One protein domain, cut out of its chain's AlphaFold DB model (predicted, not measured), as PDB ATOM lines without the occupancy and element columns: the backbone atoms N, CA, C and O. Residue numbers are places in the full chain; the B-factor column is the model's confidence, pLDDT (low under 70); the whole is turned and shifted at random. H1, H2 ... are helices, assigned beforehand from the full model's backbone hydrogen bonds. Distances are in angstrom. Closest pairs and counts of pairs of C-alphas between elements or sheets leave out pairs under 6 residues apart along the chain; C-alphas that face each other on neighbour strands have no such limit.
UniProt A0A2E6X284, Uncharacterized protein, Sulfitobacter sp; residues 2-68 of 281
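What this domain is: This is residues 2 to 68 of the 281 residues of an uncharacterized protein of Sulfitobacter sp (UniProt A0A2E6X284). A long helix, H1, and a shorter one, H2, run side by side the same way, loosely paired. The long loop of residues 21 to 55 joins them, folding back across one side of H1, going out beyond it and crossing it again to reach H2; residues 40 to 45 stick out on the side of H1 away from H2. The printed part has 67 residues with two named helices, H1 then H2, and no named strand; the class is all helix, although under half of the residues, 30 of 67, are in named elements. It is compact, with a radius of gyration of the C-alphas of 11.1 A, and rounded, spanning 29 by 26 by 18 A.

How they stand to each other: Start with H1, residues 2 to 20, and then take H2, residues 56 to 66. Look at Val 13 and Ala 63: their C-alphas, 7.5 A apart, are the closest of the two helices. H1 and H2 are close but not clearly touching, with 2 pairs of C-alphas within 8 A. Their lines stand at a shallow tilt of 20 degrees, and they run the same way. Their centres are 11.8 A apart. In both H1 and H2, every O i to N i+4 pair is within hydrogen-bond range.

Where its parts are: Find C-alpha 2 at (-67.152, 32.220, 21.241); from there H1 runs 27.0 A to C-alpha 20 at (-81.306, 42.847, 0.805). Go on to C-alpha 56 at (-66.380, 41.630, 13.417), where H2 begins; it runs 15.2 A to C-alpha 66 at (-75.590, 50.010, 4.746).

The domain as a whole: The C-alphas of Arg 2 and Thr 22, the two farthest apart, are 29.2 A apart. The printed part has no cut, and the link from H1 to H2 is long, with 35 residues. Residues 40 to 45 stand free. The mean pLDDT of the printed part is 87.2; look for low confidence, under 70, at residue 2 alone.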
ATOM      1  N   ARG A   2     -67.176  30.905  21.920       60.72
ATOM      2  CA  ARG A   2     -67.152  32.220  21.241       60.72
ATOM      3  C   ARG A   2     -67.030  32.126  19.712       60.72
ATOM      4  O   ARG A   2     -67.838  32.732  19.022       60.72
ATOM      5  N   ASP A   3     -66.139  31.278  19.201       71.31
ATOM      6  CA  ASP A   3     -65.888  31.172  17.751       71.31
ATOM      7  C   ASP A   3     -67.120  30.698  16.962       71.31
ATOM      8  O   ASP A   3     -67.424  31.219  15.899       71.31
ATOM      9  N   ARG A   4     -67.904  29.768  17.525       73.38
ATOM     10  CA  ARG A   4     -69.128  29.258  16.881       73.38
ATOM     11  C   ARG A   4     -70.252  30.298  16.843       73.38
ATOM     12  O   ARG A   4     -70.999  30.358  15.868       73.38
ATOM     13  N   ALA A   5     -70.381  31.097  17.903       75.75
ATOM     14  CA  ALA A   5     -71.334  32.205  17.939       75.75
ATOM     15  C   ALA A   5     -70.946  33.284  16.919       75.75
ATOM     16  O   ALA A   5     -71.803  33.770  16.186       75.75
ATOM     17  N   GLN A   6     -69.649  33.579  16.806       80.75
ATOM     18  CA  GLN A   6     -69.127  34.506  15.808       80.75
ATOM     19  C   GLN A   6     -69.354  34.000  14.376       80.75
ATOM     20  O   GLN A   6     -69.907  34.746  13.577       80.75
ATOM     21  N   SER A   7     -69.044  32.734  14.065       84.50
ATOM     22  CA  SER A   7     -69.374  32.128  12.760       84.50
ATOM     23  C   SER A   7     -70.857  32.255  12.420       84.50
ATOM     24  O   SER A   7     -71.211  32.615  11.304       84.50
ATOM     25  N   THR A   8     -71.738  32.002  13.395       86.88
ATOM     26  CA  THR A   8     -73.186  32.130  13.181       86.88
ATOM     27  C   THR A   8     -73.561  33.563  12.811       86.88
ATOM     28  O   THR A   8     -74.294  33.766  11.852       86.88
ATOM     29  N   LEU A   9     -73.049  34.557  13.541       87.69
ATOM     30  CA  LEU A   9     -73.320  35.965  13.247       87.69
ATOM     31  C   LEU A   9     -72.794  36.378  11.868       87.69
ATOM     32  O   LEU A   9     -73.498  37.077  11.145       87.69
ATOM     33  N   LEU A  10     -71.608  35.907  11.473       90.75
ATOM     34  CA  LEU A  10     -71.046  36.165  10.143       90.75
ATOM     35  C   LEU A  10     -71.940  35.607   9.033       90.75
ATOM     36  O   LEU A  10     -72.259  36.328   8.094       90.75
ATOM     37  N   HIS A  11     -72.414  34.370   9.178       91.62
ATOM     38  CA  HIS A  11     -73.359  33.762   8.241       91.62
ATOM     39  C   HIS A  11     -74.693  34.514   8.157       91.62
ATOM     40  O   HIS A  11     -75.256  34.657   7.075       91.62
ATOM     41  N   LEU A  12     -75.203  35.026   9.281       92.62
ATOM     42  CA  LEU A  12     -76.424  35.834   9.279       92.62
ATOM     43  C   LEU A  12     -76.220  37.170   8.554       92.62
ATOM     44  O   LEU A  12     -77.077  37.565   7.771       92.62
ATOM     45  N   VAL A  13     -75.080  37.840   8.753       92.50
ATOM     46  CA  VAL A  13     -74.748  39.067   8.007       92.50
ATOM     47  C   VAL A  13     -74.540  38.770   6.521       92.50
ATOM     48  O   VAL A  13     -74.998  39.534   5.677       92.50
ATOM     49  N   ALA A  14     -73.926  37.637   6.175       92.44
ATOM     50  CA  ALA A  14     -73.797  37.209   4.786       92.44
ATOM     51  C   ALA A  14     -75.159  37.002   4.109       92.44
ATOM     52  O   ALA A  14     -75.349  37.409   2.965       92.44
ATOM     53  N   LEU A  15     -76.131  36.439   4.831       92.12
ATOM     54  CA  LEU A  15     -77.503  36.327   4.339       92.12
ATOM     55  C   LEU A  15     -78.157  37.689   4.122       92.12
ATOM     56  O   LEU A  15     -78.879  37.850   3.145       92.12
ATOM     57  N   MET A  16     -77.881  38.685   4.967       93.31
ATOM     58  CA  MET A  16     -78.393  40.035   4.721       93.31
ATOM     59  C   MET A  16     -77.892  40.612   3.397       93.31
ATOM     60  O   MET A  16     -78.646  41.294   2.705       93.31
ATOM     61  N   GLU A  17     -76.629  40.348   3.045       92.25
ATOM     62  CA  GLU A  17     -76.056  40.814   1.780       92.25
ATOM     63  C   GLU A  17     -76.832  40.256   0.591       92.25
ATOM     64  O   GLU A  17     -77.197  41.004  -0.309       92.25
ATOM     65  N   VAL A  18     -77.099  38.952   0.604       89.19
ATOM     66  CA  VAL A  18     -77.768  38.262  -0.502       89.19
ATOM     67  C   VAL A  18     -79.252  38.613  -0.574       89.19
ATOM     68  O   VAL A  18     -79.800  38.753  -1.665       89.19
ATOM     69  N   GLU A  19     -79.907  38.778   0.573       88.00
ATOM     70  CA  GLU A  19     -81.357  38.980   0.636       88.00
ATOM     71  C   GLU A  19     -81.787  40.440   0.408       88.00
ATOM     72  O   GLU A  19     -82.893  40.662  -0.099       88.00
ATOM     73  N   PHE A  20     -80.942  41.418   0.774       90.62
ATOM     74  CA  PHE A  20     -81.306  42.847   0.805       90.62
ATOM     75  C   PHE A  20     -80.334  43.775   0.074       90.62
ATOM     76  O   PHE A  20     -80.668  44.937  -0.163       90.62
ATOM     77  N   LEU A  21     -79.139  43.307  -0.285       89.81
ATOM     78  CA  LEU A  21     -78.131  44.103  -0.983       89.81
ATOM     79  C   LEU A  21     -77.748  43.442  -2.314       89.81
ATOM     80  O   LEU A  21     -78.265  42.402  -2.712       89.81
ATOM     81  N   THR A  22     -76.835  44.076  -3.048       86.50
ATOM     82  CA  THR A  22     -76.155  43.406  -4.161       86.50
ATOM     83  C   THR A  22     -74.974  42.592  -3.618       86.50
ATOM     84  O   THR A  22     -74.282  43.103  -2.733       86.50
ATOM     85  N   PRO A  23     -74.669  41.403  -4.171       85.38
ATOM     86  CA  PRO A  23     -73.521  40.601  -3.743       85.38
ATOM     87  C   PRO A  23     -72.204  41.393  -3.713       85.38
ATOM     88  O   PRO A  23     -71.945  42.208  -4.604       85.38
ATOM     89  N   GLY A  24     -71.373  41.156  -2.694       86.19
ATOM     90  CA  GLY A  24     -70.065  41.809  -2.536       86.19
ATOM     91  C   GLY A  24     -70.108  43.247  -2.001       86.19
ATOM     92  O   GLY A  24     -69.128  43.983  -2.133       86.19
ATOM     93  N   LYS A  25     -71.232  43.683  -1.420       92.50
ATOM     94  CA  LYS A  25     -71.358  45.009  -0.796       92.50
ATOM     95  C   LYS A  25     -70.626  45.120   0.534       92.50
ATOM     96  O   LYS A  25     -70.084  46.190   0.798       92.50
ATOM     97  N   PHE A  26     -70.586  44.054   1.326       92.69
ATOM     98  CA  PHE A  26     -69.792  43.983   2.544       92.69
ATOM     99  C   PHE A  26     -68.350  43.619   2.201       92.69
ATOM    100  O   PHE A  26     -68.012  42.454   1.979       92.69
ATOM    101  N   LYS A  27     -67.476  44.624   2.178       91.06
ATOM    102  CA  LYS A  27     -66.047  44.452   1.881       91.06
ATOM    103  C   LYS A  27     -65.329  43.670   2.974       91.06
ATOM    104  O   LYS A  27     -64.361  42.972   2.688       91.06
ATOM    105  N   SER A  28     -65.803  43.794   4.212       90.81
ATOM    106  CA  SER A  28     -65.224  43.115   5.376       90.81
ATOM    107  C   SER A  28     -65.700  41.662   5.521       90.81
ATOM    108  O   SER A  28     -65.206  40.943   6.392       90.81
ATOM    109  N   LEU A  29     -66.672  41.225   4.707       91.88
ATOM    110  CA  LEU A  29     -67.229  39.876   4.754       91.88
ATOM    111  C   LEU A  29     -66.361  38.910   3.925       91.88
ATOM    112  O   LEU A  29     -66.196  39.135   2.722       91.88
ATOM    113  N   PRO A  30     -65.821  37.833   4.528       90.62
ATOM    114  CA  PRO A  30     -65.028  36.852   3.799       90.62
ATOM    115  C   PRO A  30     -65.902  36.027   2.848       90.62
ATOM    116  O   PRO A  30     -67.043  35.694   3.172       90.62
ATOM    117  N   GLU A  31     -65.338  35.623   1.706       88.06
ATOM    118  CA  GLU A  31     -66.039  34.781   0.721       88.06
ATOM    119  C   GLU A  31     -66.505  33.449   1.321       88.06
ATOM    120  O   GLU A  31     -67.578  32.958   0.984       88.06
ATOM    121  N   SER A  32     -65.745  32.897   2.272       87.19
ATOM    122  CA  SER A  32     -66.098  31.657   2.979       87.19
ATOM    123  C   SER A  32     -67.400  31.745   3.785       87.19
ATOM    124  O   SER A  32     -67.991  30.710   4.074       87.19
ATOM    125  N   ALA A  33     -67.865  32.952   4.131       87.44
ATOM    126  CA  ALA A  33     -69.140  33.159   4.818       87.44
ATOM    127  C   ALA A  33     -70.327  33.323   3.861       87.44
ATOM    128  O   ALA A  33     -71.471  33.330   4.322       87.44
ATOM    129  N   ARG A  34     -70.092  33.529   2.558       90.44
ATOM    130  CA  ARG A  34     -71.172  33.818   1.611       90.44
ATOM    131  C   ARG A  34     -71.925  32.540   1.247       90.44
ATOM    132  O   ARG A  34     -71.298  31.531   0.921       90.44
ATOM    133  N   PRO A  35     -73.266  32.556   1.292       87.50
ATOM    134  CA  PRO A  35     -74.036  31.385   0.920       87.50
ATOM    135  C   PRO A  35     -73.940  31.147  -0.591       87.50
ATOM    136  O   PRO A  35     -73.995  32.078  -1.392       87.50
ATOM    137  N   LEU A  36     -73.828  29.877  -0.977       83.56
ATOM    138  CA  LEU A  36     -73.829  29.445  -2.381       83.56
ATOM    139  C   LEU A  36     -75.237  29.106  -2.902       83.56
ATOM    140  O   LEU A  36     -75.389  28.728  -4.061       83.56
ATOM    141  N   ALA A  37     -76.247  29.185  -2.037       82.62
ATOM    142  CA  ALA A  37     -77.626  28.809  -2.318       82.62
ATOM    143  C   ALA A  37     -78.598  29.749  -1.594       82.62
ATOM    144  O   ALA A  37     -78.221  30.413  -0.627       82.62
ATOM    145  N   ASP A  38     -79.854  29.758  -2.032       83.00
ATOM    146  CA  ASP A  38     -80.926  30.521  -1.392       83.00
ATOM    147  C   ASP A  38     -81.194  30.021   0.035       83.00
ATOM    148  O   ASP A  38     -81.044  28.832   0.339       83.00
ATOM    149  N   LEU A  39     -81.703  30.894   0.912       84.69
ATOM    150  CA  LEU A  39     -81.972  30.561   2.316       84.69
ATOM    151  C   LEU A  39     -82.861  29.319   2.506       84.69
ATOM    152  O   LEU A  39     -82.681  28.569   3.470       84.69
ATOM    153  N   LYS A  40     -83.808  29.073   1.594       81.06
ATOM    154  CA  LYS A  40     -84.663  27.871   1.603       81.06
ATOM    155  C   LYS A  40     -83.849  26.576   1.435       81.06
ATOM    156  O   LYS A  40     -84.138  25.594   2.115       81.06
ATOM    157  N   ASP A  41     -82.787  26.614   0.633       83.06
ATOM    158  CA  ASP A  41     -81.978  25.456   0.239       83.06
ATOM    159  C   ASP A  41     -80.752  25.257   1.143       83.06
ATOM    160  O   ASP A  41     -80.210  24.154   1.240       83.06
ATOM    161  N   ILE A  42     -80.339  26.300   1.871       86.19
ATOM    162  CA  ILE A  42     -79.280  26.206   2.880       86.19
ATOM    163  C   ILE A  42     -79.684  25.224   3.988       86.19
ATOM    164  O   ILE A  42     -80.747  25.339   4.609       86.19
ATOM    165  N   GLN A  43     -78.796  24.277   4.290       84.56
ATOM    166  CA  GLN A  43     -78.979  23.349   5.404       84.56
ATOM    167  C   GLN A  43     -78.754  24.039   6.754       84.56
ATOM    168  O   GLN A  43     -77.912  24.921   6.897       84.56
ATOM    169  N   SER A  44     -79.458  23.594   7.797       83.38
ATOM    170  CA  SER A  44     -79.338  24.183   9.141       83.38
ATOM    171  C   SER A  44     -77.937  24.055   9.762       83.38
ATOM    172  O   SER A  44     -77.586  24.823  10.659       83.38
ATOM    173  N   THR A  45     -77.110  23.122   9.285       84.25
ATOM    174  CA  THR A  45     -75.715  22.946   9.716       84.25
ATOM    175  C   THR A  45     -74.783  24.040   9.210       84.25
ATOM    176  O   THR A  45     -73.825  24.355   9.918       84.25
ATOM    177  N   TRP A  46     -75.096  24.660   8.067       87.25
ATOM    178  CA  TRP A  46     -74.268  25.684   7.424       87.25
ATOM    179  C   TRP A  46     -73.950  26.846   8.364       87.25
ATOM    180  O   TRP A  46     -72.805  27.249   8.516       87.25
ATOM    181  N   PHE A  47     -74.935  27.297   9.147       83.81
ATOM    182  CA  PHE A  47     -74.743  28.386  10.108       83.81
ATOM    183  C   PHE A  47     -73.669  28.110  11.174       83.81
ATOM    184  O   PHE A  47     -73.229  29.038  11.849       83.81
ATOM    185  N   SER A  48     -73.295  26.844  11.389       82.75
ATOM    186  CA  SER A  48     -72.250  26.444  12.339       82.75
ATOM    187  C   SER A  48     -70.893  26.184  11.683       82.75
ATOM    188  O   SER A  48     -69.965  25.821  12.407       82.75
ATOM    189  N   GLU A  49     -70.774  26.317  10.361       86.44
ATOM    190  CA  GLU A  49     -69.516  26.093   9.655       86.44
ATOM    191  C   GLU A  49     -68.456  27.124  10.084       86.44
ATOM    192  O   GLU A  49     -68.776  28.267  10.439       86.44
ATOM    193  N   PRO A  50     -67.181  26.716  10.168       85.19
ATOM    194  CA  PRO A  50     -66.108  27.632  10.516       85.19
ATOM    195  C   PRO A  50     -65.924  28.661   9.397       85.19
ATOM    196  O   PRO A  50     -65.854  28.305   8.225       85.19
ATOM    197  N   VAL A  51     -65.804  29.928   9.783       85.19
ATOM    198  CA  VAL A  51     -65.539  31.041   8.867       85.19
ATOM    199  C   VAL A  51     -64.110  31.519   9.098       85.19
ATOM    200  O   VAL A  51     -63.598  31.454  10.221       85.19
ATOM    201  N   GLU A  52     -63.455  31.994   8.042       84.19
ATOM    202  CA  GLU A  52     -62.156  32.655   8.162       84.19
ATOM    203  C   GLU A  52     -62.208  33.833   9.149       84.19
ATOM    204  O   GLU A  52     -63.261  34.420   9.416       84.19
ATOM    205  N   ARG A  53     -61.052  34.191   9.722       82.44
ATOM    206  CA  ARG A  53     -60.979  35.309  10.670       82.44
ATOM    207  C   ARG A  53     -61.485  36.587  10.003       82.44
ATOM    208  O   ARG A  53     -60.902  37.057   9.034       82.44
ATOM    209  N   CYS A  54     -62.533  37.160  10.581       85.19
ATOM    210  CA  CYS A  54     -63.144  38.409  10.151       85.19
ATOM    211  C   CYS A  54     -63.075  39.429  11.293       85.19
ATOM    212  O   CYS A  54     -63.283  39.086  12.463       85.19
ATOM    213  N   ASP A  55     -62.795  40.684  10.946       88.81
ATOM    214  CA  ASP A  55     -62.884  41.811  11.867       88.81
ATOM    215  C   ASP A  55     -64.358  42.172  12.112       88.81
ATOM    216  O   ASP A  55     -64.960  42.994  11.417       88.81
ATOM    217  N   TRP A  56     -64.961  41.492  13.092       88.19
ATOM    218  CA  TRP A  56     -66.380  41.630  13.417       88.19
ATOM    219  C   TRP A  56     -66.813  43.075  13.729       88.19
ATOM    220  O   TRP A  56     -67.841  43.487  13.193       88.19
ATOM    221  N   PRO A  57     -66.083  43.865  14.543       90.00
ATOM    222  CA  PRO A  57     -66.395  45.281  14.743       90.00
ATOM    223  C   PRO A  57     -66.542  46.072  13.439       90.00
ATOM    224  O   PRO A  57     -67.533  46.787  13.278       90.00
ATOM    225  N   SER A  58     -65.607  45.903  12.499       91.06
ATOM    226  CA  SER A  58     -65.642  46.594  11.205       91.06
ATOM    227  C   SER A  58     -66.816  46.137  10.346       91.06
ATOM    228  O   SER A  58     -67.557  46.977   9.840       91.06
ATOM    229  N   LEU A  59     -67.058  44.825  10.253       92.25
ATOM    230  CA  LEU A  59     -68.202  44.296   9.505       92.25
ATOM    231  C   LEU A  59     -69.542  44.746  10.105       92.25
ATOM    232  O   LEU A  59     -70.455  45.105   9.369       92.25
ATOM    233  N   LYS A  60     -69.675  44.757  11.436       91.19
ATOM    234  CA  LYS A  60     -70.890  45.229  12.114       91.19
ATOM    235  C   LYS A  60     -71.133  46.713  11.836       91.19
ATOM    236  O   LYS A  60     -72.270  47.097  11.571       91.19
ATOM    237  N   ALA A  61     -70.091  47.543  11.897       91.38
ATOM    238  CA  ALA A  61     -70.195  48.966  11.582       91.38
ATOM    239  C   ALA A  61     -70.580  49.190  10.110       91.38
ATOM    240  O   ALA A  61     -71.471  49.987   9.821       91.38
ATOM    241  N   GLU A  62     -69.966  48.435   9.197       94.44
ATOM    242  CA  GLU A  62     -70.293  48.443   7.770       94.44
ATOM    243  C   GLU A  62     -71.760  48.045   7.536       94.44
ATOM    244  O   GLU A  62     -72.501  48.781   6.883       94.44
ATOM    245  N   ALA A  63     -72.216  46.949   8.146       93.25
ATOM    246  CA  ALA A  63     -73.588  46.471   8.036       93.25
ATOM    247  C   ALA A  63     -74.611  47.480   8.573       93.25
ATOM    248  O   ALA A  63     -75.574  47.782   7.873       93.25
ATOM    249  N   LYS A  64     -74.362  48.082   9.744       93.25
ATOM    250  CA  LYS A  64     -75.212  49.155  10.293       93.25
ATOM    251  C   LYS A  64     -75.224  50.420   9.432       93.25
ATOM    252  O   LYS A  64     -76.200  51.159   9.457       93.25
ATOM    253  N   SER A  65     -74.151  50.692   8.687       93.62
ATOM    254  CA  SER A  65     -74.096  51.849   7.782       93.62
ATOM    255  C   SER A  65     -74.869  51.627   6.479       93.62
ATOM    256  O   SER A  65     -75.397  52.582   5.912       93.62
ATOM    257  N   LEU A  66     -74.940  50.378   6.005       93.62
ATOM    258  CA  LEU A  66     -75.590  50.010   4.746       93.62
ATOM    259  C   LEU A  66     -77.059  49.604   4.924       93.62
ATOM    260  O   LEU A  66     -77.844  49.773   3.995       93.62
ATOM    261  N   LEU A  67     -77.428  49.085   6.097       92.25
ATOM    262  CA  LEU A  67     -78.777  48.637   6.441       92.25
ATOM    263  C   LEU A  67     -79.254  49.400   7.680       92.25
ATOM    264  O   LEU A  67     -78.771  49.158   8.785       92.25
ATOM    265  N   GLN A  68     -80.209  50.315   7.496       87.00
ATOM    266  CA  GLN A  68     -80.757  51.129   8.593       87.00
ATOM    267  C   GLN A  68     -81.433  50.258   9.666       87.00
ATOM    268  O   GLN A  68     -81.332  50.526  10.858       87.00
TER     269      GLN A  68